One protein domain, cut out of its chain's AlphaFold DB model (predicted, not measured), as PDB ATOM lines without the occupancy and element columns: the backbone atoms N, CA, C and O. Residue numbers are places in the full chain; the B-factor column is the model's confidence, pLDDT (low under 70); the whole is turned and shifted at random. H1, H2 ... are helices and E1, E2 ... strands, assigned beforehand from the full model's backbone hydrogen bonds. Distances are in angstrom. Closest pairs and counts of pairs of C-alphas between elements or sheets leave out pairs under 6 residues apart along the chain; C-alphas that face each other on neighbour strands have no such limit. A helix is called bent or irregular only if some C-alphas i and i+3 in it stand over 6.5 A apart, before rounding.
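Overview. This is residues 12 to 196 of the 272 residues of the protein "Membrane protein" of Streptomyces laurentii (UniProt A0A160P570). A twisted sheet of seven strands makes the middle of the domain, with helices over both faces: H1 and H3 on one, H4, H6 and H7 on the other. H5 packs on H4 and H6, away from the sheet, and the short H2 sits at the beginning of H3. The 185 printed residues have seven named helices and seven named strands, in the order E1 H1 E2 E3 H2 H3 E4 E5 E6 H4 H5 H6 H7 E7. The sheet runs E6 E5 E4 E1 E3 E2 E7, antiparallel throughout, and the class is mixed, helices and strands. The whole is compact, with a radius of gyration of the C-alphas of 15.1 A and spans of 45 by 32 by 29 A.

Along the chain. Across the sheet stand E6, residues 99 to 107, 26.0 A long; E5, residues 89 to 96, 23.4 A; E4, residues 80 to 85, 16.8 A; E1, residues 12 to 16; E3, residues 44 to 48; E2, residues 34 to 38; and E7, residues 190 to 192. E1 begins at C-alpha 12, (39.848, -23.840, -25.017), and E7 ends at C-alpha 192, (42.636, -20.813, -40.419). The longest helices are H3, residues 60 to 74, 21.2 A, and H6, residues 149 to 163, 22.2 A, which begins at C-alpha 149, (37.246, -22.501, -12.122). The others are H1, residues 20 to 28; H2, residues 51 to 54; H4, residues 116 to 125; H5, residues 132 to 141; and H7, residues 177 to 186. H1 and H5 are irregular, but only just: C-alphas 22 and 25 are 6.8 A apart, C-alphas 136 and 139 6.7 A.

Arrangement. Within hydrogen-bond range are N 94 and O 102 of E5 and E6, 2.7 A; N 82 and O 93 of E4 and E5, 2.8 A; N 15 and O 81 of E1 and E4, 2.8 A; N 46 and O 14 of E3 and E1, 2.8 A; N 47 and O 35 of E3 and E2, 2.8 A; and N 192 and O 34 of E7 and E2, 2.8 A. E4 E5 E6 form a meander, each strand the antiparallel neighbour of the one before. E1, H1, E2 and E3, H2 H3, E4 are split strand-helix-strand units, two strands running the same way with another strand between them in the sheet; both crossovers are right-handed. H3 is on the sheet over E5 and E4 at a height of 6.6 A, and its closest C-alphas to E5 are those of Ala 72 and Thr 96, 5.1 A. H3 touches H1 with residues 70 to 74 alone, the closest C-alphas being those of Pro 26 and Leu 71, 6.0 A. H4 and H6 lie on the opposite face from H3. H5 and H6, a helical hairpin, touch at a shallow tilt of 8 degrees, opposite ways, with C-alphas 140 and 152 closest at 5.9 A. H7 lies over E3 and E2 at a height of 8.8 A and is apart from H6. Every O i to N i+4 pair is within hydrogen-bond range in H3, H4 and H7, against 3 of 5 in H1, 3 of 6 in H5 and 9 of 11 in H6; H2 is too short for such a pair, and its 1 O i to N i+3 pair is within range.

Size, cuts and confidence. The two C-alphas farthest apart are those of Pro 145 and Gly 196, 46.5 A. The printed part has no cut. The link from H6 to H7, residues 164 to 176, is long. The mean pLDDT of the printed part is 93.0, and residues 193 to 196 are under 70.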
ATOM      1  N   ALA A  12      38.551 -24.472 -25.145       97.88
ATOM      2  CA  ALA A  12      39.848 -23.840 -25.017       97.88
ATOM      3  C   ALA A  12      39.988 -22.584 -25.883       97.88
ATOM      4  O   ALA A  12      39.255 -22.390 -26.855       97.88
ATOM      5  N   LEU A  13      40.980 -21.762 -25.542       98.38
ATOM      6  CA  LEU A  13      41.462 -20.621 -26.321       98.38
ATOM      7  C   LEU A  13      42.991 -20.650 -26.349       98.38
ATOM      8  O   LEU A  13      43.616 -20.957 -25.335       98.38
ATOM      9  N   LEU A  14      43.599 -20.281 -27.474       98.25
ATOM     10  CA  LEU A  14      45.038 -20.015 -27.544       98.25
ATOM     11  C   LEU A  14      45.236 -18.516 -27.763       98.25
ATOM     12  O   LEU A  14      44.774 -17.964 -28.759       98.25
ATOM     13  N   LEU A  15      45.910 -17.863 -26.825       98.38
ATOM     14  CA  LEU A  15      46.238 -16.445 -26.857       98.38
ATOM     15  C   LEU A  15      47.713 -16.300 -27.216       98.38
ATOM     16  O   LEU A  15      48.598 -16.679 -26.447       98.38
ATOM     17  N   CYS A  16      47.987 -15.772 -28.399       97.62
ATOM     18  CA  CYS A  16      49.339 -15.566 -28.897       97.62
ATOM     19  C   CYS A  16      49.702 -14.097 -28.731       97.62
ATOM     20  O   CYS A  16      48.981 -13.237 -29.236       97.62
ATOM     21  N   ARG A  17      50.839 -13.796 -28.095       95.94
ATOM     22  CA  ARG A  17      51.362 -12.424 -28.038       95.94
ATOM     23  C   ARG A  17      52.086 -12.052 -29.335       95.94
ATOM     24  O   ARG A  17      53.301 -11.849 -29.364       95.94
ATOM     25  N   ALA A  18      51.340 -12.083 -30.428       95.50
ATOM     26  CA  ALA A  18      51.764 -11.712 -31.764       95.50
ATOM     27  C   ALA A  18      50.542 -11.288 -32.591       95.50
ATOM     28  O   ALA A  18      49.412 -11.679 -32.292       95.50
ATOM     29  N   GLU A  19      50.777 -10.516 -33.648       94.19
ATOM     30  CA  GLU A  19      49.741 -10.137 -34.611       94.19
ATOM     31  C   GLU A  19      49.238 -11.345 -35.427       94.19
ATOM     32  O   GLU A  19      50.001 -12.298 -35.643       94.19
ATOM     33  N   PRO A  20      48.000 -11.305 -35.963       95.25
ATOM     34  CA  PRO A  20      47.422 -12.433 -36.699       95.25
ATOM     35  C   PRO A  20      48.270 -12.894 -37.892       95.25
ATOM     36  O   PRO A  20      48.361 -14.086 -38.177       95.25
ATOM     37  N   SER A  21      48.951 -11.964 -38.566       93.00
ATOM     38  CA  SER A  21      49.839 -12.243 -39.702       93.00
ATOM     39  C   SER A  21      50.999 -13.181 -39.344       93.00
ATOM     40  O   SER A  21      51.363 -14.034 -40.151       93.00
ATOM     41  N   ALA A  22      51.547 -13.067 -38.132       93.81
ATOM     42  CA  ALA A  22      52.627 -13.921 -37.641       93.81
ATOM     43  C   ALA A  22      52.114 -15.268 -37.103       93.81
ATOM     44  O   ALA A  22      52.830 -16.267 -37.148       93.81
ATOM     45  N   VAL A  23      50.878 -15.300 -36.595       95.75
ATOM     46  CA  VAL A  23      50.260 -16.493 -35.991       95.75
ATOM     47  C   VAL A  23      49.637 -17.415 -37.038       95.75
ATOM     48  O   VAL A  23      49.598 -18.627 -36.833       95.75
ATOM     49  N   ARG A  24      49.175 -16.872 -38.168       94.50
ATOM     50  CA  ARG A  24      48.483 -17.641 -39.209       94.50
ATOM     51  C   ARG A  24      49.317 -18.813 -39.753       94.50
ATOM     52  O   ARG A  24      48.828 -19.934 -39.632       94.50
ATOM     53  N   PRO A  25      50.554 -18.632 -40.270       92.62
ATOM     54  CA  PRO A  25      51.305 -19.750 -40.847       92.62
ATOM     55  C   PRO A  25      51.519 -20.937 -39.888       92.62
ATOM     56  O   PRO A  25      51.280 -22.073 -40.290       92.62
ATOM     57  N   PRO A  26      51.921 -20.746 -38.614       93.00
ATOM     58  CA  PRO A  26      52.067 -21.881 -37.709       93.00
ATOM     59  C   PRO A  26      50.732 -22.459 -37.227       93.00
ATOM     60  O   PRO A  26      50.675 -23.644 -36.906       93.00
ATOM     61  N   ALA A  27      49.653 -21.672 -37.200       93.25
ATOM     62  CA  ALA A  27      48.322 -22.171 -36.865       93.25
ATOM     63  C   ALA A  27      47.769 -23.131 -37.937       93.25
ATOM     64  O   ALA A  27      47.114 -24.113 -37.585       93.25
ATOM     65  N   GLU A  28      48.101 -22.929 -39.216       91.06
ATOM     66  CA  GLU A  28      47.741 -23.853 -40.309       91.06
ATOM     67  C   GLU A  28      48.352 -25.258 -40.121       91.06
ATOM     68  O   GLU A  28      47.807 -26.254 -40.599       91.06
ATOM     69  N   LEU A  29      49.448 -25.373 -39.362       88.94
ATOM     70  CA  LEU A  29      50.116 -26.649 -39.087       88.94
ATOM     71  C   LEU A  29      49.459 -27.456 -37.957       88.94
ATOM     72  O   LEU A  29      49.794 -28.627 -37.780       88.94
ATOM     73  N   LEU A  30      48.517 -26.881 -37.200       88.44
ATOM     74  CA  LEU A  30      47.907 -27.542 -36.036       88.44
ATOM     75  C   LEU A  30      46.892 -28.645 -36.398       88.44
ATOM     76  O   LEU A  30      46.309 -29.260 -35.509       88.44
ATOM     77  N   THR A  31      46.713 -28.959 -37.687       80.62
ATOM     78  CA  THR A  31      45.818 -30.016 -38.216       80.62
ATOM     79  C   THR A  31      44.355 -29.930 -37.754       80.62
ATOM     80  O   THR A  31      43.583 -30.870 -37.948       80.62
ATOM     81  N   GLU A  32      43.955 -28.784 -37.206       88.12
ATOM     82  CA  GLU A  32      42.620 -28.494 -36.698       88.12
ATOM     83  C   GLU A  32      42.052 -27.239 -37.367       88.12
ATOM     84  O   GLU A  32      42.799 -26.366 -37.809       88.12
ATOM     85  N   GLN A  33      40.724 -27.133 -37.457       91.19
ATOM     86  CA  GLN A  33      40.083 -25.908 -37.928       91.19
ATOM     87  C   GLN A  33      40.056 -24.843 -36.830       91.19
ATOM     88  O   GLN A  33      39.267 -24.910 -35.881       91.19
ATOM     89  N   LEU A  34      40.853 -23.797 -37.002       95.00
ATOM     90  CA  LEU A  34      40.965 -22.702 -36.045       95.00
ATOM     91  C   LEU A  34      40.305 -21.442 -36.610       95.00
ATOM     92  O   LEU A  34      40.366 -21.184 -37.809       95.00
ATOM     93  N   LEU A  35      39.670 -20.642 -35.758       97.25
ATOM     94  CA  LEU A  35      39.331 -19.261 -36.104       97.25
ATOM     95  C   LEU A  35      40.371 -18.333 -35.497       97.25
ATOM     96  O   LEU A  35      40.600 -18.409 -34.293       97.25
ATOM     97  N   LEU A  36      40.968 -17.464 -36.305       97.81
ATOM     98  CA  LEU A  36      41.953 -16.479 -35.873       97.81
ATOM     99  C   LEU A  36      41.323 -15.088 -35.866       97.81
ATOM    100  O   LEU A  36      40.706 -14.667 -36.843       97.81
ATOM    101  N   ALA A  37      41.482 -14.366 -34.763       97.31
ATOM    102  CA  ALA A  37      41.059 -12.977 -34.647       97.31
ATOM    103  C   ALA A  37      42.113 -12.146 -33.905       97.31
ATOM    104  O   ALA A  37      42.825 -12.685 -33.048       97.31
ATOM    105  N   PRO A  38      42.203 -10.835 -34.182       97.62
ATOM    106  CA  PRO A  38      42.934  -9.929 -33.308       97.62
ATOM    107  C   PRO A  38      42.306  -9.941 -31.908       97.62
ATOM    108  O   PRO A  38      41.084  -9.992 -31.760       97.62
ATOM    109  N   ALA A  39      43.152  -9.890 -30.886       97.38
ATOM    110  CA  ALA A  39      42.763  -9.883 -29.480       97.38
ATOM    111  C   ALA A  39      43.442  -8.736 -28.714       97.38
ATOM    112  O   ALA A  39      43.845  -8.911 -27.568       97.38
ATOM    113  N   GLY A  40      43.618  -7.583 -29.366       95.06
ATOM    114  CA  GLY A  40      44.372  -6.429 -28.868       95.06
ATOM    115  C   GLY A  40      45.569  -6.068 -29.763       95.06
ATOM    116  O   GLY A  40      45.792  -6.740 -30.767       95.06
ATOM    117  N   PRO A  41      46.343  -5.013 -29.435       89.75
ATOM    118  CA  PRO A  41      47.419  -4.514 -30.302       89.75
ATOM    119  C   PRO A  41      48.549  -5.518 -30.559       89.75
ATOM    120  O   PRO A  41      49.056  -5.604 -31.669       89.75
ATOM    121  N   GLU A  42      48.932  -6.294 -29.542       92.56
ATOM    122  CA  GLU A  42      50.019  -7.287 -29.623       92.56
ATOM    123  C   GLU A  42      49.516  -8.725 -29.468       92.56
ATOM    124  O   GLU A  42      50.303  -9.637 -29.217       92.56
ATOM    125  N   TRP A  43      48.204  -8.929 -29.548       97.69
ATOM    126  CA  TRP A  43      47.572 -10.186 -29.185       97.69
ATOM    127  C   TRP A  43      46.687 -10.695 -30.310       97.69
ATOM    128  O   TRP A  43      45.957  -9.944 -30.953       97.69
ATOM    129  N   SER A  44      46.702 -12.008 -30.481       97.94
ATOM    130  CA  SER A  44      45.762 -12.740 -31.319       97.94
ATOM    131  C   SER A  44      45.137 -13.868 -30.521       97.94
ATOM    132  O   SER A  44      45.776 -14.438 -29.633       97.94
ATOM    133  N   VAL A  45      43.903 -14.217 -30.862       98.44
ATOM    134  CA  VAL A  45      43.206 -15.377 -30.311       98.44
ATOM    135  C   VAL A  45      42.938 -16.389 -31.415       98.44
ATOM    136  O   VAL A  45      42.434 -16.038 -32.481       98.44
ATOM    137  N   LEU A  46      43.261 -17.651 -31.140       97.81
ATOM    138  CA  LEU A  46      42.793 -18.794 -31.911       97.81
ATOM    139  C   LEU A  46      41.683 -19.497 -31.131       97.81
ATOM    140  O   LEU A  46      41.845 -19.828 -29.952       97.81
ATOM    141  N   VAL A  47      40.570 -19.749 -31.815       97.88
ATOM    142  CA  VAL A  47      39.413 -20.484 -31.299       97.88
ATOM    143  C   VAL A  47      39.308 -21.827 -32.029       97.88
ATOM    144  O   VAL A  47      38.890 -21.857 -33.196       97.88
ATOM    145  N   PRO A  48      39.681 -22.940 -31.378       95.94
ATOM    146  CA  PRO A  48      39.595 -24.264 -31.982       95.94
ATOM    147  C   PRO A  48      38.162 -24.731 -32.229       95.94
ATOM    148  O   PRO A  48      37.226 -24.293 -31.564       95.94
ATOM    149  N   GLU A  49      37.989 -25.625 -33.203       93.12
ATOM    150  CA  GLU A  49      36.760 -26.414 -33.371       93.12
ATOM    151  C   GLU A  49      36.581 -27.404 -32.215       93.12
ATOM    152  O   GLU A  49      35.494 -27.487 -31.649       93.12
ATOM    153  N   GLY A  50      37.672 -28.037 -31.790       91.00
ATOM    154  CA  GLY A  50      37.723 -28.872 -30.595       91.00
ATOM    155  C   GLY A  50      37.462 -30.348 -30.857       91.00
ATOM    156  O   GLY A  50      37.225 -31.088 -29.905       91.00
ATOM    157  N   ARG A  51      37.554 -30.797 -32.114       88.75
ATOM    158  CA  ARG A  51      37.330 -32.203 -32.490       88.75
ATOM    159  C   ARG A  51      38.159 -33.197 -31.667       88.75
ATOM    160  O   ARG A  51      37.571 -34.172 -31.209       88.75
ATOM    161  N   PRO A  52      39.452 -32.951 -31.351       89.44
ATOM    162  CA  PRO A  52      40.234 -33.918 -30.578       89.44
ATOM    163  C   PRO A  52      39.642 -34.265 -29.202       89.44
ATOM    164  O   PRO A  52      39.734 -35.404 -28.757       89.44
ATOM    165  N   TRP A  53      39.019 -33.310 -28.506       92.12
ATOM    166  CA  TRP A  53      38.417 -33.572 -27.189       92.12
ATOM    167  C   TRP A  53      36.901 -33.779 -27.235       92.12
ATOM    168  O   TRP A  53      36.346 -34.346 -26.298       92.12
ATOM    169  N   LEU A  54      36.224 -33.329 -28.295       88.88
ATOM    170  CA  LEU A  54      34.788 -33.551 -28.484       88.88
ATOM    171  C   LEU A  54      34.487 -34.927 -29.091       88.88
ATOM    172  O   LEU A  54      33.572 -35.603 -28.625       88.88
ATOM    173  N   ASP A  55      35.271 -35.340 -30.087       87.38
ATOM    174  CA  ASP A  55      35.016 -36.537 -30.891       87.38
ATOM    175  C   ASP A  55      35.973 -37.681 -30.525       87.38
ATOM    176  O   ASP A  55      35.540 -38.824 -30.365       87.38
ATOM    177  N   ASP A  56      37.264 -37.378 -30.345       85.44
ATOM    178  CA  ASP A  56      38.299 -38.398 -30.111       85.44
ATOM    179  C   ASP A  56      38.535 -38.695 -28.613       85.44
ATOM    180  O   ASP A  56      39.236 -39.646 -28.257       85.44
ATOM    181  N   GLY A  57      37.927 -37.907 -27.716       86.06
ATOM    182  CA  GLY A  57      38.001 -38.090 -26.262       86.06
ATOM    183  C   GLY A  57      39.363 -37.758 -25.641       86.06
ATOM    184  O   GLY A  57      39.646 -38.180 -24.515       86.06
ATOM    185  N   GLU A  58      40.226 -37.022 -26.346       88.94
ATOM    186  CA  GLU A  58      41.500 -36.580 -25.783       88.94
ATOM    187  C   GLU A  58      41.296 -35.532 -24.672       88.94
ATOM    188  O   GLU A  58      40.444 -34.651 -24.795       88.94
ATOM    189  N   PRO A  59      42.099 -35.548 -23.589       92.75
ATOM    190  CA  PRO A  59      42.030 -34.499 -22.578       92.75
ATOM    191  C   PRO A  59      42.370 -33.128 -23.177       92.75
ATOM    192  O   PRO A  59      43.477 -32.944 -23.693       92.75
ATOM    193  N   VAL A  60      41.461 -32.155 -23.050       96.00
ATOM    194  CA  VAL A  60      41.622 -30.801 -23.617       96.00
ATOM    195  C   VAL A  60      42.962 -30.168 -23.232       96.00
ATOM    196  O   VAL A  60      43.683 -29.688 -24.102       96.00
ATOM    197  N   GLU A  61      43.351 -30.273 -21.955       95.88
ATOM    198  CA  GLU A  61      44.624 -29.795 -21.397       95.88
ATOM    199  C   GLU A  61      45.839 -30.317 -22.182       95.88
ATOM    200  O   GLU A  61      46.756 -29.560 -22.510       95.88
ATOM    201  N   ARG A  62      45.842 -31.612 -22.526       95.56
ATOM    202  CA  ARG A  62      46.949 -32.256 -23.246       95.56
ATOM    203  C   ARG A  62      47.063 -31.716 -24.666       95.56
ATOM    204  O   ARG A  62      48.165 -31.364 -25.093       95.56
ATOM    205  N   VAL A  63      45.937 -31.642 -25.373       96.25
ATOM    206  CA  VAL A  63      45.878 -31.197 -26.772       96.25
ATOM    207  C   VAL A  63      46.390 -29.764 -26.889       96.25
ATOM    208  O   VAL A  63      47.314 -29.476 -27.653       96.25
ATOM    209  N   VAL A  64      45.848 -28.862 -26.071       96.56
ATOM    210  CA  VAL A  64      46.155 -27.430 -26.175       96.56
ATOM    211  C   VAL A  64      47.540 -27.082 -25.646       96.56
ATOM    212  O   VAL A  64      48.145 -26.145 -26.155       96.56
ATOM    213  N   THR A  65      48.085 -27.861 -24.704       96.00
ATOM    214  CA  THR A  65      49.495 -27.756 -24.293       96.00
ATOM    215  C   THR A  65      50.435 -28.081 -25.456       96.00
ATOM    216  O   THR A  65      51.445 -27.396 -25.663       96.00
ATOM    217  N   GLY A  66      50.103 -29.109 -26.245       95.44
ATOM    218  CA  GLY A  66      50.830 -29.453 -27.466       95.44
ATOM    219  C   GLY A  66      50.779 -28.319 -28.490       95.44
ATOM    220  O   GLY A  66      51.821 -27.870 -28.971       95.44
ATOM    221  N   TRP A  67      49.582 -27.793 -28.759       96.12
ATOM    222  CA  TRP A  67      49.396 -26.680 -29.692       96.12
ATOM    223  C   TRP A  67      50.083 -25.389 -29.239       96.12
ATOM    224  O   TRP A  67      50.771 -24.765 -30.046       96.12
ATOM    225  N   SER A  68      49.980 -25.001 -27.964       96.94
ATOM    226  CA  SER A  68      50.670 -23.808 -27.457       96.94
ATOM    227  C   SER A  68      52.183 -23.943 -27.571       96.94
ATOM    228  O   SER A  68      52.858 -22.976 -27.916       96.94
ATOM    229  N   THR A  69      52.721 -25.141 -27.328       95.88
ATOM    230  CA  THR A  69      54.158 -25.413 -27.471       95.88
ATOM    231  C   THR A  69      54.593 -25.311 -28.931       95.88
ATOM    232  O   THR A  69      55.574 -24.631 -29.225       95.88
ATOM    233  N   ALA A  70      53.842 -25.919 -29.856       94.50
ATOM    234  CA  ALA A  70      54.123 -25.842 -31.287       94.50
ATOM    235  C   ALA A  70      54.103 -24.390 -31.801       94.50
ATOM    236  O   ALA A  70      55.053 -23.953 -32.454       94.50
ATOM    237  N   LEU A  71      53.076 -23.614 -31.434       95.50
ATOM    238  CA  LEU A  71      52.974 -22.196 -31.793       95.50
ATOM    239  C   LEU A  71      54.114 -21.364 -31.189       95.50
ATOM    240  O   LEU A  71      54.706 -20.540 -31.883       95.50
ATOM    241  N   ALA A  72      54.459 -21.592 -29.919       94.94
ATOM    242  CA  ALA A  72      55.513 -20.842 -29.237       94.94
ATOM    243  C   ALA A  72      56.915 -21.120 -29.803       94.94
ATOM    244  O   ALA A  72      57.784 -20.250 -29.739       94.94
ATOM    245  N   VAL A  73      57.153 -22.319 -30.344       93.62
ATOM    246  CA  VAL A  73      58.392 -22.650 -31.069       93.62
ATOM    247  C   VAL A  73      58.415 -21.977 -32.440       93.62
ATOM    248  O   VAL A  73      59.458 -21.470 -32.851       93.62
ATOM    249  N   ALA A  74      57.276 -21.944 -33.131       89.19
ATOM    250  CA  ALA A  74      57.182 -21.400 -34.479       89.19
ATOM    251  C   ALA A  74      57.176 -19.861 -34.540       89.19
ATOM    252  O   ALA A  74      57.536 -19.297 -35.573       89.19
ATOM    253  N   VAL A  75      56.828 -19.181 -33.440       86.88
ATOM    254  CA  VAL A  75      56.945 -17.721 -33.287       86.88
ATOM    255  C   VAL A  75      57.941 -17.408 -32.156       86.88
ATOM    256  O   VAL A  75      57.539 -17.165 -31.014       86.88
ATOM    257  N   PRO A  76      59.260 -17.436 -32.433       78.44
ATOM    258  CA  PRO A  76      60.281 -17.357 -31.395       78.44
ATOM    259  C   PRO A  76      60.174 -16.085 -30.552       78.44
ATOM    260  O   PRO A  76      59.965 -14.986 -31.062       78.44
ATOM    261  N   GLY A  77      60.360 -16.233 -29.240       81.50
ATOM    262  CA  GLY A  77      60.372 -15.112 -28.296       81.50
ATOM    263  C   GLY A  77      58.997 -14.521 -27.972       81.50
ATOM    264  O   GLY A  77      58.928 -13.601 -27.158       81.50
ATOM    265  N   ARG A  78      57.907 -15.044 -28.551       90.31
ATOM    266  CA  ARG A  78      56.540 -14.625 -28.225       90.31
ATOM    267  C   ARG A  78      55.833 -15.691 -27.379       90.31
ATOM    268  O   ARG A  78      55.811 -16.859 -27.768       90.31
ATOM    269  N   PRO A  79      55.285 -15.333 -26.206       95.00
ATOM    270  CA  PRO A  79      54.541 -16.280 -25.389       95.00
ATOM    271  C   PRO A  79      53.216 -16.682 -26.048       95.00
ATOM    272  O   PRO A  79      52.537 -15.861 -26.672       95.00
ATOM    273  N   VAL A  80      52.839 -17.946 -25.855       97.88
ATOM    274  CA  VAL A  80      51.528 -18.489 -26.224       97.88
ATOM    275  C   VAL A  80      50.877 -19.065 -24.979       97.88
ATOM    276  O   VAL A  80      51.441 -19.941 -24.323       97.88
ATOM    277  N   LEU A  81      49.695 -18.557 -24.652       98.12
ATOM    278  CA  LEU A  81      48.907 -18.949 -23.496       98.12
ATOM    279  C   LEU A  81      47.701 -19.772 -23.951       98.12
ATOM    280  O   LEU A  81      46.799 -19.249 -24.597       98.12
ATOM    281  N   ALA A  82      47.667 -21.052 -23.599       98.31
ATOM    282  CA  ALA A  82      46.468 -21.869 -23.698       98.31
ATOM    283  C   ALA A  82      45.606 -21.665 -22.451       98.31
ATOM    284  O   ALA A  82      46.098 -21.843 -21.339       98.31
ATOM    285  N   LEU A  83      44.331 -21.340 -22.633       98.56
ATOM    286  CA  LEU A  83      43.289 -21.429 -21.610       98.56
ATOM    287  C   LEU A  83      42.423 -22.642 -21.933       98.56
ATOM    288  O   LEU A  83      42.081 -22.839 -23.098       98.56
ATOM    289  N   TRP A  84      42.049 -23.431 -20.934       98.06
ATOM    290  CA  TRP A  84      41.240 -24.631 -21.137       98.06
ATOM    291  C   TRP A  84      40.307 -24.890 -19.963       98.06
ATOM    292  O   TRP A  84      40.579 -24.483 -18.834       98.06
ATOM    293  N   TRP A  85      39.196 -25.558 -20.242       97.81
ATOM    294  CA  TRP A  85      38.219 -25.963 -19.241       97.81
ATOM    295  C   TRP A  85      37.478 -27.214 -19.703       97.81
ATOM    296  O   TRP A  85      37.237 -27.420 -20.894       97.81
ATOM    297  N   ASP A  86      37.122 -28.041 -18.735       95.06
ATOM    298  CA  ASP A  86      36.311 -29.241 -18.864       95.06
ATOM    299  C   ASP A  86      35.311 -29.291 -17.680       95.06
ATOM    300  O   ASP A  86      35.261 -28.348 -16.876       95.06
ATOM    301  N   PRO A  87      34.449 -30.319 -17.569       93.50
ATOM    302  CA  PRO A  87      33.471 -30.383 -16.485       93.50
ATOM    303  C   PRO A  87      34.064 -30.389 -15.071       93.50
ATOM    304  O   PRO A  87      33.392 -29.937 -14.137       93.50
ATOM    305  N   ASP A  88      35.295 -30.875 -14.927       94.50
ATOM    306  CA  ASP A  88      35.932 -31.173 -13.649       94.50
ATOM    307  C   ASP A  88      37.012 -30.154 -13.279       94.50
ATOM    308  O   ASP A  88      37.326 -29.997 -12.095       94.50
ATOM    309  N   ARG A  89      37.625 -29.490 -14.266       95.88
ATOM    310  CA  ARG A  89      38.802 -28.633 -14.090       95.88
ATOM    311  C   ARG A  89      38.848 -27.501 -15.111       95.88
ATOM    312  O   ARG A  89      38.308 -27.583 -16.211       95.88
ATOM    313  N   ALA A  90      39.572 -26.448 -14.762       97.25
ATOM    314  CA  ALA A  90      39.981 -25.418 -15.704       97.25
ATOM    315  C   ALA A  90      41.397 -24.954 -15.389       97.25
ATOM    316  O   ALA A  90      41.864 -25.078 -14.257       97.25
ATOM    317  N   GLY A  91      42.090 -24.399 -16.370       97.12
ATOM    318  CA  GLY A  91      43.466 -23.990 -16.165       97.12
ATOM    319  C   GLY A  91      44.063 -23.268 -17.348       97.12
ATOM    320  O   GLY A  91      43.404 -22.971 -18.351       97.12
ATOM    321  N   PHE A  92      45.349 -22.980 -17.213       97.75
ATOM    322  CA  PHE A  92      46.131 -22.401 -18.285       97.75
ATOM    323  C   PHE A  92      47.484 -23.081 -18.441       97.75
ATOM    324  O   PHE A  92      47.997 -23.743 -17.539       97.75
ATOM    325  N   THR A  93      48.087 -22.902 -19.610       97.69
ATOM    326  CA  THR A  93      49.467 -23.291 -19.886       97.69
ATOM    327  C   THR A  93      50.139 -22.236 -20.746       97.69
ATOM    328  O   THR A  93      49.660 -21.888 -21.820       97.69
ATOM    329  N   LEU A  94      51.267 -21.726 -20.269       97.56
ATOM    330  CA  LEU A  94      52.106 -20.753 -20.942       97.56
ATOM    331  C   LEU A  94      53.327 -21.450 -21.547       97.56
ATOM    332  O   LEU A  94      54.163 -22.016 -20.831       97.56
ATOM    333  N   ALA A  95      53.453 -21.355 -22.867       97.00
ATOM    334  CA  ALA A  95      54.611 -21.795 -23.632       97.00
ATOM    335  C   ALA A  95      55.401 -20.589 -24.164       97.00
ATOM    336  O   ALA A  95      54.845 -19.530 -24.461       97.00
ATOM    337  N   THR A  96      56.727 -20.721 -24.266       94.19
ATOM    338  CA  THR A  96      57.603 -19.654 -24.783       94.19
ATOM    339  C   THR A  96      58.856 -20.265 -25.408       94.19
ATOM    340  O   THR A  96      59.798 -20.624 -24.694       94.19
ATOM    341  N   GLY A  97      58.882 -20.397 -26.738       90.31
ATOM    342  CA  GLY A  97      59.958 -21.093 -27.447       90.31
ATOM    343  C   GLY A  97      60.207 -22.492 -26.876       90.31
ATOM    344  O   GLY A  97      59.281 -23.268 -26.676       90.31
ATOM    345  N   PHE A  98      61.469 -22.776 -26.547       86.94
ATOM    346  CA  PHE A  98      61.914 -24.051 -25.969       86.94
ATOM    347  C   PHE A  98      61.943 -24.074 -24.432       86.94
ATOM    348  O   PHE A  98      62.486 -25.006 -23.836       86.94
ATOM    349  N   ARG A  99      61.419 -23.043 -23.755       89.75
ATOM    350  CA  ARG A  99      61.382 -23.025 -22.285       89.75
ATOM    351  C   ARG A  99      60.354 -24.035 -21.772       89.75
ATOM    352  O   ARG A  99      59.306 -24.216 -22.386       89.75
ATOM    353  N   ARG A 100      60.619 -24.638 -20.602       91.69
ATOM    354  CA  ARG A 100      59.645 -25.492 -19.891       91.69
ATOM    355  C   ARG A 100      58.327 -24.736 -19.738       91.69
ATOM    356  O   ARG A 100      58.359 -23.598 -19.269       91.69
ATOM    357  N   THR A 101      57.205 -25.350 -20.096       94.81
ATOM    358  CA  THR A 101      55.876 -24.751 -19.931       94.81
ATOM    359  C   THR A 101      55.574 -24.447 -18.463       94.81
ATOM    360  O   THR A 101      56.106 -25.087 -17.554       94.81
ATOM    361  N   VAL A 102      54.750 -23.430 -18.232       95.94
ATOM    362  CA  VAL A 102      54.240 -23.065 -16.902       95.94
ATOM    363  C   VAL A 102      52.735 -23.226 -16.947       95.94
ATOM    364  O   VAL A 102      52.105 -22.656 -17.830       95.94
ATOM    365  N   GLY A 103      52.164 -24.005 -16.039       94.88
ATOM    366  CA  GLY A 103      50.728 -24.242 -15.998       94.88
ATOM    367  C   GLY A 103      50.170 -24.058 -14.601       94.88
ATOM    368  O   GLY A 103      50.901 -24.169 -13.617       94.88
ATOM    369  N   TYR A 104      48.877 -23.775 -14.540       96.75
ATOM    370  CA  TYR A 104      48.124 -23.697 -13.297       96.75
ATOM    371  C   TYR A 104      46.724 -24.253 -13.529       96.75
ATOM    372  O   TYR A 104      46.128 -24.005 -14.582       96.75
ATOM    373  N   THR A 105      46.209 -24.980 -12.542       96.88
ATOM    374  CA  THR A 105      44.937 -25.698 -12.641       96.88
ATOM    375  C   THR A 105      44.088 -25.443 -11.404       96.88
ATOM    376  O   THR A 105      44.583 -25.469 -10.274       96.88
ATOM    377  N   TRP A 106      42.796 -25.254 -11.638       96.88
ATOM    378  CA  TRP A 106      41.736 -25.216 -10.644       96.88
ATOM    379  C   TRP A 106      40.802 -26.406 -10.846       96.88
ATOM    380  O   TRP A 106      40.515 -26.797 -11.983       96.88
ATOM    381  N   LEU A 107      40.296 -26.971  -9.751       96.38
ATOM    382  CA  LEU A 107      39.138 -27.859  -9.813       96.38
ATOM    383  C   LEU A 107      37.883 -27.064 -10.179       96.38
ATOM    384  O   LEU A 107      37.855 -25.839 -10.098       96.38
ATOM    385  N   ALA A 108      36.831 -27.777 -10.555       95.00
ATOM    386  CA  ALA A 108      35.526 -27.267 -10.951       95.00
ATOM    387  C   ALA A 108      34.894 -26.269  -9.962       95.00
ATOM    388  O   ALA A 108      34.113 -25.415 -10.380       95.00
ATOM    389  N   ASP A 109      35.187 -26.379  -8.670       94.12
ATOM    390  CA  ASP A 109      34.724 -25.470  -7.614       94.12
ATOM    391  C   ASP A 109      35.645 -24.253  -7.414       94.12
ATOM    392  O   ASP A 109      35.363 -23.399  -6.584       94.12
ATOM    393  N   GLY A 110      36.725 -24.154  -8.190       94.88
ATOM    394  CA  GLY A 110      37.743 -23.120  -8.070       94.88
ATOM    395  C   GLY A 110      38.886 -23.475  -7.125       94.88
ATOM    396  O   GLY A 110      39.807 -22.671  -6.980       94.88
ATOM    397  N   THR A 111      38.882 -24.656  -6.503       95.50
ATOM    398  CA  THR A 111      39.969 -25.064  -5.609       95.50
ATOM    399  C   THR A 111      41.303 -25.056  -6.367       95.50
ATOM    400  O   THR A 111      41.426 -25.741  -7.388       95.50
ATOM    401  N   PRO A 112      42.308 -24.292  -5.902       94.62
ATOM    402  CA  PRO A 112      43.625 -24.246  -6.524       94.62
ATOM    403  C   PRO A 112      44.355 -25.584  -6.349       94.62
ATOM    404  O   PRO A 112      44.441 -26.113  -5.243       94.62
ATOM    405  N   VAL A 113      44.892 -26.125  -7.445       92.88
ATOM    406  CA  VAL A 113      45.720 -27.352  -7.448       92.88
ATOM    407  C   VAL A 113      47.147 -27.062  -7.930       92.88
ATOM    408  O   VAL A 113      48.040 -27.889  -7.768       92.88
ATOM    409  N   GLY A 114      47.375 -25.893  -8.535       83.19
ATOM    410  CA  GLY A 114      48.693 -25.451  -8.983       83.19
ATOM    411  C   GLY A 114      49.554 -24.868  -7.860       83.19
ATOM    412  O   GLY A 114      49.053 -24.409  -6.838       83.19
ATOM    413  N   GLU A 115      50.866 -24.851  -8.084       86.19
ATOM    414  CA  GLU A 115      51.838 -24.220  -7.186       86.19
ATOM    415  C   GLU A 115      51.848 -22.693  -7.380       86.19
ATOM    416  O   GLU A 115      51.885 -22.211  -8.514       86.19
ATOM    417  N   ASP A 116      51.872 -21.917  -6.293       83.62
ATOM    418  CA  ASP A 116      51.898 -20.442  -6.343       83.62
ATOM    419  C   ASP A 116      53.113 -19.897  -7.120       83.62
ATOM    420  O   ASP A 116      53.021 -18.901  -7.843       83.62
ATOM    421  N   GLU A 117      54.251 -20.596  -7.059       87.38
ATOM    422  CA  GLU A 117      55.470 -20.261  -7.810       87.38
ATOM    423  C   GLU A 117      55.248 -20.258  -9.335       87.38
ATOM    424  O   GLU A 117      55.903 -19.504 -10.073       87.38
ATOM    425  N   ALA A 118      54.288 -21.052  -9.826       91.00
ATOM    426  CA  ALA A 118      53.924 -21.069 -11.237       91.00
ATOM    427  C   ALA A 118      53.318 -19.725 -11.668       91.00
ATOM    428  O   ALA A 118      53.594 -19.264 -12.775       91.00
ATOM    429  N   VAL A 119      52.563 -19.054 -10.795       91.31
ATOM    430  CA  VAL A 119      51.952 -17.748 -11.090       91.31
ATOM    431  C   VAL A 119      52.995 -16.633 -11.134       91.31
ATOM    432  O   VAL A 119      52.961 -15.805 -12.045       91.31
ATOM    433  N   HIS A 120      53.985 -16.655 -10.241       90.88
ATOM    434  CA  HIS A 120      55.112 -15.721 -10.317       90.88
ATOM    435  C   HIS A 120      55.926 -15.911 -11.603       90.88
ATOM    436  O   HIS A 120      56.228 -14.943 -12.303       90.88
ATOM    437  N   THR A 121      56.221 -17.160 -11.972       93.25
ATOM    438  CA  THR A 121      56.933 -17.464 -13.226       93.25
ATOM    439  C   THR A 121      56.107 -17.080 -14.459       93.25
ATOM    440  O   THR A 121      56.656 -16.639 -15.471       93.25
ATOM    441  N   PHE A 122      54.786 -17.252 -14.399       95.06
ATOM    442  CA  PHE A 122      53.858 -16.823 -15.442       95.06
ATOM    443  C   PHE A 122      53.906 -15.303 -15.643       95.06
ATOM    444  O   PHE A 122      54.057 -14.850 -16.780       95.06
ATOM    445  N   ALA A 123      53.841 -14.534 -14.553       94.44
ATOM    446  CA  ALA A 123      53.888 -13.077 -14.588       94.44
ATOM    447  C   ALA A 123      55.205 -12.556 -15.184       94.44
ATOM    448  O   ALA A 123      55.174 -11.743 -16.109       94.44
ATOM    449  N   ASP A 124      56.341 -13.096 -14.735       93.44
ATOM    450  CA  ASP A 124      57.674 -12.745 -15.246       93.44
ATOM    451  C   ASP A 124      57.785 -12.970 -16.764       93.44
ATOM    452  O   ASP A 124      58.183 -12.086 -17.523       93.44
ATOM    453  N   ARG A 125      57.337 -14.132 -17.251       92.44
ATOM    454  CA  ARG A 125      57.438 -14.486 -18.678       92.44
ATOM    455  C   ARG A 125      56.507 -13.693 -19.585       92.44
ATOM    456  O   ARG A 125      56.788 -13.566 -20.777       92.44
ATOM    457  N   LEU A 126      55.400 -13.193 -19.046       92.75
ATOM    458  CA  LEU A 126      54.517 -12.268 -19.746       92.75
ATOM    459  C   LEU A 126      54.938 -10.805 -19.561       92.75
ATOM    460  O   LEU A 126      54.295  -9.932 -20.139       92.75
ATOM    461  N   GLY A 127      56.004 -10.519 -18.810       91.12
ATOM    462  CA  GLY A 127      56.425  -9.150 -18.525       91.12
ATOM    463  C   GLY A 127      55.321  -8.336 -17.852       91.12
ATOM    464  O   GLY A 127      55.133  -7.172 -18.203       91.12
ATOM    465  N   LEU A 128      54.546  -8.973 -16.968       93.44
ATOM    466  CA  LEU A 128      53.567  -8.284 -16.130       93.44
ATOM    467  C   LEU A 128      54.289  -7.455 -15.064       93.44
ATOM    468  O   LEU A 128      55.421  -7.775 -14.688       93.44
ATOM    469  N   ASP A 129      53.632  -6.415 -14.551       92.62
ATOM    470  CA  ASP A 129      54.207  -5.626 -13.468       92.62
ATOM    471  C   ASP A 129      54.404  -6.503 -12.212       92.62
ATOM    472  O   ASP A 129      53.441  -7.110 -11.721       92.62
ATOM    473  N   PRO A 130      55.631  -6.583 -11.661       88.38
ATOM    474  CA  PRO A 130      55.947  -7.504 -10.572       88.38
ATOM    475  C   PRO A 130      55.262  -7.143  -9.248       88.38
ATOM    476  O   PRO A 130      55.327  -7.930  -8.305       88.38
ATOM    477  N   VAL A 131      54.633  -5.968  -9.150       90.94
ATOM    478  CA  VAL A 131      53.935  -5.503  -7.951       90.94
ATOM    479  C   VAL A 131      52.430  -5.495  -8.196       90.94
ATOM    480  O   VAL A 131      51.701  -6.252  -7.563       90.94
ATOM    481  N   LEU A 132      51.949  -4.659  -9.114       91.69
ATOM    482  CA  LEU A 132      50.525  -4.395  -9.311       91.69
ATOM    483  C   LEU A 132      49.794  -5.559  -9.977       91.69
ATOM    484  O   LEU A 132      48.668  -5.871  -9.587       91.69
ATOM    485  N   ASP A 133      50.408  -6.189 -10.977       92.88
ATOM    486  CA  ASP A 133      49.756  -7.276 -11.708       92.88
ATOM    487  C   ASP A 133      49.903  -8.600 -10.962       92.88
ATOM    488  O   ASP A 133      48.950  -9.375 -10.906       92.88
ATOM    489  N   VAL A 134      51.041  -8.833 -10.301       91.25
ATOM    490  CA  VAL A 134      51.211  -9.996  -9.415       91.25
ATOM    491  C   VAL A 134      50.220  -9.950  -8.248       91.25
ATOM    492  O   VAL A 134      49.545 -10.947  -8.000       91.25
ATOM    493  N   GLN A 135      50.027  -8.791  -7.607       92.69
ATOM    494  CA  GLN A 135      48.990  -8.629  -6.577       92.69
ATOM    495  C   GLN A 135      47.578  -8.899  -7.107       92.69
ATOM    496  O   GLN A 135      46.730  -9.391  -6.368       92.69
ATOM    497  N   ALA A 136      47.310  -8.597  -8.380       93.25
ATOM    498  CA  ALA A 136      46.027  -8.906  -9.004       93.25
ATOM    499  C   ALA A 136      45.864 -10.403  -9.339       93.25
ATOM    500  O   ALA A 136      44.732 -10.872  -9.457       93.25
ATOM    501  N   LEU A 137      46.963 -11.157  -9.466       94.00
ATOM    502  CA  LEU A 137      46.952 -12.609  -9.683       94.00
ATOM    503  C   LEU A 137      46.854 -13.413  -8.382       94.00
ATOM    504  O   LEU A 137      46.271 -14.495  -8.399       94.00
ATOM    505  N   GLU A 138      47.375 -12.906  -7.261       91.75
ATOM    506  CA  GLU A 138      47.355 -13.606  -5.965       91.75
ATOM    507  C   GLU A 138      45.964 -14.121  -5.536       91.75
ATOM    508  O   GLU A 138      45.871 -15.258  -5.072       91.75
ATOM    509  N   PRO A 139      44.852 -13.368  -5.685       92.25
ATOM    510  CA  PRO A 139      43.529 -13.886  -5.338       92.25
ATOM    511  C   PRO A 139      43.144 -15.140  -6.133       92.25
ATOM    512  O   PRO A 139      42.415 -15.988  -5.621       92.25
ATOM    513  N   LEU A 140      43.665 -15.306  -7.355       92.75
ATOM    514  CA  LEU A 140      43.362 -16.457  -8.205       92.75
ATOM    515  C   LEU A 140      43.991 -17.756  -7.687       92.75
ATOM    516  O   LEU A 140      43.512 -18.825  -8.064       92.75
ATOM    517  N   THR A 141      45.004 -17.695  -6.820       91.62
ATOM    518  CA  THR A 141      45.626 -18.889  -6.219       91.62
ATOM    519  C   THR A 141      45.121 -19.197  -4.815       91.62
ATOM    520  O   THR A 141      45.399 -20.263  -4.271       91.62
ATOM    521  N   ARG A 142      44.323 -18.301  -4.224       92.12
ATOM    522  CA  ARG A 142      43.714 -18.509  -2.907       92.12
ATOM    523  C   ARG A 142      42.371 -19.216  -3.031       92.12
ATOM    524  O   ARG A 142      41.635 -19.035  -4.003       92.12
ATOM    525  N   SER A 143      42.034 -20.009  -2.016       89.19
ATOM    526  CA  SER A 143      40.687 -20.569  -1.885       89.19
ATOM    527  C   SER A 143      39.666 -19.437  -1.745       89.19
ATOM    528  O   SER A 143      39.838 -18.550  -0.913       89.19
ATOM    529  N   ASP A 144      38.621 -19.481  -2.564       91.38
ATOM    530  CA  ASP A 144      37.503 -18.537  -2.561       91.38
ATOM    531  C   ASP A 144      36.239 -19.344  -2.894       91.38
ATOM    532  O   ASP A 144      36.190 -19.922  -3.985       91.38
ATOM    533  N   PRO A 145      35.272 -19.458  -1.965       88.62
ATOM    534  CA  PRO A 145      34.073 -20.268  -2.161       88.62
ATOM    535  C   PRO A 145      33.111 -19.694  -3.210       88.62
ATOM    536  O   PRO A 145      32.259 -20.435  -3.700       88.62
ATOM    537  N   ASP A 146      33.239 -18.412  -3.560       91.94
ATOM    538  CA  ASP A 146      32.350 -17.736  -4.508       91.94
ATOM    539  C   ASP A 146      32.909 -17.741  -5.946       91.94
ATOM    540  O   ASP A 146      32.202 -17.377  -6.890       91.94
ATOM    541  N   ALA A 147      34.161 -18.176  -6.140       94.50
ATOM    542  CA  ALA A 147      34.854 -18.141  -7.426       94.50
ATOM    543  C   ALA A 147      35.200 -19.543  -7.946       94.50
ATOM    544  O   ALA A 147      36.227 -20.125  -7.582       94.50
ATOM    545  N   ASP A 148      34.383 -20.039  -8.879       95.19
ATOM    546  CA  ASP A 148      34.619 -21.310  -9.565       95.19
ATOM    547  C   ASP A 148      35.759 -21.241 -10.606       95.19
ATOM    548  O   ASP A 148      36.322 -20.181 -10.897       95.19
ATOM    549  N   ALA A 149      36.120 -22.389 -11.187       95.38
ATOM    550  CA  ALA A 149      37.246 -22.501 -12.122       95.38
ATOM    551  C   ALA A 149      37.138 -21.538 -13.324       95.38
ATOM    552  O   ALA A 149      38.121 -20.926 -13.746       95.38
ATOM    553  N   VAL A 150      35.927 -21.380 -13.870       95.19
ATOM    554  CA  VAL A 150      35.662 -20.496 -15.014       95.19
ATOM    555  C   VAL A 150      35.771 -19.035 -14.594       95.19
ATOM    556  O   VAL A 150      36.393 -18.241 -15.301       95.19
ATOM    557  N   THR A 151      35.234 -18.686 -13.425       96.12
ATOM    558  CA  THR A 151      35.350 -17.341 -12.846       96.12
ATOM    559  C   THR A 151      36.817 -16.932 -12.695       96.12
ATOM    560  O   THR A 151      37.184 -15.799 -13.009       96.12
ATOM    561  N   ARG A 152      37.692 -17.873 -12.321       96.50
ATOM    562  CA  ARG A 152      39.141 -17.638 -12.215       96.50
ATOM    563  C   ARG A 152      39.818 -17.428 -13.564       96.50
ATOM    564  O   ARG A 152      40.659 -16.537 -13.675       96.50
ATOM    565  N   LEU A 153      39.420 -18.161 -14.607       97.12
ATOM    566  CA  LEU A 153      39.888 -17.887 -15.972       97.12
ATOM    567  C   LEU A 153      39.453 -16.505 -16.467       97.12
ATOM    568  O   LEU A 153      40.244 -15.802 -17.097       97.12
ATOM    569  N   VAL A 154      38.223 -16.087 -16.165       96.88
ATOM    570  CA  VAL A 154      37.752 -14.733 -16.484       96.88
ATOM    571  C   VAL A 154      38.583 -13.690 -15.730       96.88
ATOM    572  O   VAL A 154      39.070 -12.741 -16.347       96.88
ATOM    573  N   GLY A 155      38.838 -13.904 -14.435       96.50
ATOM    574  CA  GLY A 155      39.729 -13.064 -13.631       96.50
ATOM    575  C   GLY A 155      41.138 -12.956 -14.222       96.50
ATOM    576  O   GLY A 155      41.659 -11.852 -14.373       96.50
ATOM    577  N   LEU A 156      41.719 -14.074 -14.669       97.19
ATOM    578  CA  LEU A 156      43.008 -14.092 -15.365       97.19
ATOM    579  C   LEU A 156      42.979 -13.228 -16.633       97.19
ATOM    580  O   LEU A 156      43.867 -12.401 -16.834       97.19
ATOM    581  N   THR A 157      41.952 -13.371 -17.477       97.12
ATOM    582  CA  THR A 157      41.834 -12.542 -18.689       97.12
ATOM    583  C   THR A 157      41.664 -11.056 -18.375       97.12
ATOM    584  O   THR A 157      42.188 -10.220 -19.110       97.12
ATOM    585  N   ALA A 158      41.013 -10.713 -17.259       96.12
ATOM    586  CA  ALA A 158      40.887  -9.332 -16.800       96.12
ATOM    587  C   ALA A 158      42.234  -8.742 -16.349       96.12
ATOM    588  O   ALA A 158      42.513  -7.577 -16.635       96.12
ATOM    589  N   VAL A 159      43.102  -9.535 -15.706       95.94
ATOM    590  CA  VAL A 159      44.481  -9.107 -15.406       95.94
ATOM    591  C   VAL A 159      45.264  -8.890 -16.701       95.94
ATOM    592  O   VAL A 159      45.898  -7.851 -16.872       95.94
ATOM    593  N   LEU A 160      45.165  -9.817 -17.657       96.50
ATOM    594  CA  LEU A 160      45.866  -9.713 -18.944       96.50
ATOM    595  C   LEU A 160      45.410  -8.522 -19.798       96.50
ATOM    596  O   LEU A 160      46.177  -8.042 -20.636       96.50
ATOM    597  N   ALA A 161      44.207  -7.989 -19.572       95.12
ATOM    598  CA  ALA A 161      43.757  -6.770 -20.240       95.12
ATOM    599  C   ALA A 161      44.657  -5.558 -19.948       95.12
ATOM    600  O   ALA A 161      44.782  -4.662 -20.785       95.12
ATOM    601  N   ARG A 162      45.366  -5.557 -18.811       91.31
ATOM    602  CA  ARG A 162      46.348  -4.520 -18.453       91.31
ATOM    603  C   ARG A 162      47.576  -4.516 -19.361       91.31
ATOM    604  O   ARG A 162      48.166  -3.463 -19.574       91.31
ATOM    605  N   VAL A 163      47.907  -5.666 -19.952       92.69
ATOM    606  CA  VAL A 163      48.967  -5.817 -20.965       92.69
ATOM    607  C   VAL A 163      48.410  -5.914 -22.387       92.69
ATOM    608  O   VAL A 163      49.029  -6.495 -23.281       92.69
ATOM    609  N   GLY A 164      47.230  -5.329 -22.601       94.56
ATOM    610  CA  GLY A 164      46.656  -5.105 -23.922       94.56
ATOM    611  C   GLY A 164      45.848  -6.267 -24.492       94.56
ATOM    612  O   GLY A 164      45.504  -6.199 -25.670       94.56
ATOM    613  N   LEU A 165      45.532  -7.308 -23.710       97.31
ATOM    614  CA  LEU A 165      44.598  -8.349 -24.150       97.31
ATOM    615  C   LEU A 165      43.167  -7.789 -24.217       97.31
ATOM    616  O   LEU A 165      42.606  -7.339 -23.223       97.31
ATOM    617  N   VAL A 166      42.542  -7.875 -25.383       97.50
ATOM    618  CA  VAL A 166      41.153  -7.484 -25.630       97.50
ATOM    619  C   VAL A 166      40.486  -8.583 -26.446       97.50
ATOM    620  O   VAL A 166      40.615  -8.624 -27.665       97.50
ATOM    621  N   LEU A 167      39.786  -9.503 -25.781       97.31
ATOM    622  CA  LEU A 167      39.091 -10.588 -26.478       97.31
ATOM    623  C   LEU A 167      37.937 -10.047 -27.344       97.31
ATOM    624  O   LEU A 167      37.257  -9.104 -26.926       97.31
ATOM    625  N   PRO A 168      37.668 -10.651 -28.521       96.62
ATOM    626  CA  PRO A 168      36.487 -10.318 -29.314       96.62
ATOM    627  C   PRO A 168      35.196 -10.485 -28.502       96.62
ATOM    628  O   PRO A 168      35.093 -11.375 -27.653       96.62
ATOM    629  N   GLY A 169      34.187  -9.657 -28.773       94.81
ATOM    630  CA  GLY A 169      32.933  -9.672 -28.019       94.81
ATOM    631  C   GLY A 169      32.278 -11.059 -28.010       94.81
ATOM    632  O   GLY A 169      32.077 -11.678 -29.052       94.81
ATOM    633  N   GLY A 170      31.948 -11.566 -26.820       93.50
ATOM    634  CA  GLY A 170      31.343 -12.892 -26.643       93.50
ATOM    635  C   GLY A 170      32.322 -14.075 -26.679       93.50
ATOM    636  O   GLY A 170      31.904 -15.201 -26.411       93.50
ATOM    637  N   VAL A 171      33.612 -13.854 -26.958       96.88
ATOM    638  CA  VAL A 171      34.667 -14.865 -26.776       96.88
ATOM    639  C   VAL A 171      35.106 -14.828 -25.314       96.88
ATOM    640  O   VAL A 171      35.961 -14.037 -24.928       96.88
ATOM    641  N   THR A 172      34.489 -15.666 -24.482       95.75
ATOM    642  CA  THR A 172      34.729 -15.703 -23.030       95.75
ATOM    643  C   THR A 172      35.151 -17.098 -22.570       95.75
ATOM    644  O   THR A 172      34.487 -18.069 -22.951       95.75
ATOM    645  N   PRO A 173      36.188 -17.233 -21.720       96.00
ATOM    646  CA  PRO A 173      36.521 -18.513 -21.096       96.00
ATOM    647  C   PRO A 173      35.296 -19.176 -20.455       96.00
ATOM    648  O   PRO A 173      34.435 -18.493 -19.901       96.00
ATOM    649  N   GLY A 174      35.197 -20.502 -20.562       94.88
ATOM    650  CA  GLY A 174      34.056 -21.266 -20.048       94.88
ATOM    651  C   GLY A 174      32.845 -21.361 -20.981       94.88
ATOM    652  O   GLY A 174      31.873 -22.028 -20.639       94.88
ATOM    653  N   ALA A 175      32.856 -20.733 -22.161       95.06
ATOM    654  CA  ALA A 175      31.829 -20.972 -23.178       95.06
ATOM    655  C   ALA A 175      32.072 -22.298 -23.933       95.06
ATOM    656  O   ALA A 175      33.165 -22.851 -23.914       95.06
ATOM    657  N   SER A 176      31.058 -22.837 -24.618       92.31
ATOM    658  CA  SER A 176      31.264 -23.991 -25.509       92.31
ATOM    659  C   SER A 176      32.015 -23.587 -26.781       92.31
ATOM    660  O   SER A 176      31.932 -22.431 -27.208       92.31
ATOM    661  N   ALA A 177      32.691 -24.545 -27.425       91.69
ATOM    662  CA  ALA A 177      33.396 -24.319 -28.690       91.69
ATOM    663  C   ALA A 177      32.499 -23.648 -29.751       91.69
ATOM    664  O   ALA A 177      32.894 -22.650 -30.352       91.69
ATOM    665  N   ASP A 178      31.251 -24.103 -29.902       92.69
ATOM    666  CA  ASP A 178      30.286 -23.503 -30.836       92.69
ATOM    667  C   ASP A 178      29.992 -22.032 -30.534       92.69
ATOM    668  O   ASP A 178      29.970 -21.202 -31.446       92.69
ATOM    669  N   ARG A 179      29.796 -21.682 -29.253       95.00
ATOM    670  CA  ARG A 179      29.532 -20.296 -28.840       95.00
ATOM    671  C   ARG A 179      30.742 -19.406 -29.081       95.00
ATOM    672  O   ARG A 179      30.584 -18.318 -29.629       95.00
ATOM    673  N   LEU A 180      31.936 -19.881 -28.728       96.69
ATOM    674  CA  LEU A 180      33.179 -19.155 -28.981       96.69
ATOM    675  C   LEU A 180      33.384 -18.911 -30.474       96.69
ATOM    676  O   LEU A 180      33.718 -17.801 -30.882       96.69
ATOM    677  N   ARG A 181      33.146 -19.929 -31.305       95.19
ATOM    678  CA  ARG A 181      33.306 -19.814 -32.756       95.19
ATOM    679  C   ARG A 181      32.267 -18.895 -33.375       95.19
ATOM    680  O   ARG A 181      32.606 -18.112 -34.259       95.19
ATOM    681  N   ALA A 182      31.015 -18.969 -32.929       96.62
ATOM    682  CA  ALA A 182      29.969 -18.051 -33.367       96.62
ATOM    683  C   ALA A 182      30.328 -16.595 -33.018       96.62
ATOM    684  O   ALA A 182      30.271 -15.728 -33.891       96.62
ATOM    685  N   ALA A 183      30.775 -16.348 -31.785       97.25
ATOM    686  CA  ALA A 183      31.210 -15.030 -31.328       97.25
ATOM    687  C   ALA A 183      32.420 -14.506 -32.117       97.25
ATOM    688  O   ALA A 183      32.408 -13.366 -32.581       97.25
ATOM    689  N   ALA A 184      33.429 -15.350 -32.345       96.50
ATOM    690  CA  ALA A 184      34.608 -14.994 -33.128       96.50
ATOM    691  C   ALA A 184      34.238 -14.632 -34.580       96.50
ATOM    692  O   ALA A 184      34.648 -13.583 -35.075       96.50
ATOM    693  N   ARG A 185      33.399 -15.435 -35.254       96.31
ATOM    694  CA  ARG A 185      32.932 -15.132 -36.622       96.31
ATOM    695  C   ARG A 185      32.141 -13.830 -36.702       96.31
ATOM    696  O   ARG A 185      32.321 -13.079 -37.655       96.31
ATOM    697  N   ALA A 186      31.304 -13.542 -35.703       96.50
ATOM    698  CA  ALA A 186      30.561 -12.282 -35.637       96.50
ATOM    699  C   ALA A 186      31.485 -11.050 -35.569       96.50
ATOM    700  O   ALA A 186      31.085  -9.964 -35.975       96.50
ATOM    701  N   HIS A 187      32.727 -11.234 -35.114       94.19
ATOM    702  CA  HIS A 187      33.763 -10.202 -35.050       94.19
ATOM    703  C   HIS A 187      34.809 -10.334 -36.169       94.19
ATOM    704  O   HIS A 187      35.918  -9.822 -36.045       94.19
ATOM    705  N   GLY A 188      34.466 -11.015 -37.268       92.25
ATOM    706  CA  GLY A 188      35.316 -11.094 -38.456       92.25
ATOM    707  C   GLY A 188      36.523 -12.020 -38.313       92.25
ATOM    708  O   GLY A 188      37.490 -11.851 -39.050       92.25
ATOM    709  N   ALA A 189      36.485 -12.988 -37.387       96.19
ATOM    710  CA  ALA A 189      37.530 -14.000 -37.298       96.19
ATOM    711  C   ALA A 189      37.655 -14.775 -38.613       96.19
ATOM    712  O   ALA A 189      36.660 -15.244 -39.178       96.19
ATOM    713  N   GLU A 190      38.883 -14.944 -39.076       94.81
ATOM    714  CA  GLU A 190      39.174 -15.702 -40.282       94.81
ATOM    715  C   GLU A 190      39.307 -17.188 -39.969       94.81
ATOM    716  O   GLU A 190      39.799 -17.582 -38.910       94.81
ATOM    717  N   LEU A 191      38.876 -18.030 -40.903       93.88
ATOM    718  CA  LEU A 191      39.116 -19.460 -40.803       93.88
ATOM    719  C   LEU A 191      40.562 -19.749 -41.194       93.88
ATOM    720  O   LEU A 191      40.930 -19.653 -42.363       93.88
ATOM    721  N   VAL A 192      41.350 -20.160 -40.210       90.19
ATOM    722  CA  VAL A 192      42.636 -20.813 -40.419       90.19
ATOM    723  C   VAL A 192      42.340 -22.300 -40.516       90.19
ATOM    724  O   VAL A 192      42.357 -23.052 -39.538       90.19
ATOM    725  N   ALA A 193      41.947 -22.710 -41.716       69.44
ATOM    726  CA  ALA A 193      41.920 -24.119 -42.046       69.44
ATOM    727  C   ALA A 193      43.375 -24.565 -42.162       69.44
ATOM    728  O   ALA A 193      44.142 -23.934 -42.886       69.44
ATOM    729  N   GLY A 194      43.753 -25.653 -41.489       61.12
ATOM    730  CA  GLY A 194      44.970 -26.351 -41.873       61.12
ATOM    731  C   GLY A 194      44.814 -26.782 -43.324       61.12
ATOM    732  O   GLY A 194      44.124 -27.765 -43.600       61.12
ATOM    733  N   THR A 195      45.364 -25.997 -44.257       47.47
ATOM    734  CA  THR A 195      45.366 -26.302 -45.690       47.47
ATOM    735  C   THR A 195      45.855 -27.723 -45.817       47.47
ATOM    736  O   THR A 195      46.935 -28.008 -45.304       47.47
ATOM    737  N   GLY A 196      45.022 -28.598 -46.387       52.25
ATOM    738  CA  GLY A 196      45.101 -30.046 -46.255       52.25
ATOM    739  C   GLY A 196      46.526 -30.575 -46.302       52.25
ATOM    740  O   GLY A 196      46.985 -30.993 -47.351       52.25
TER     741      GLY A 196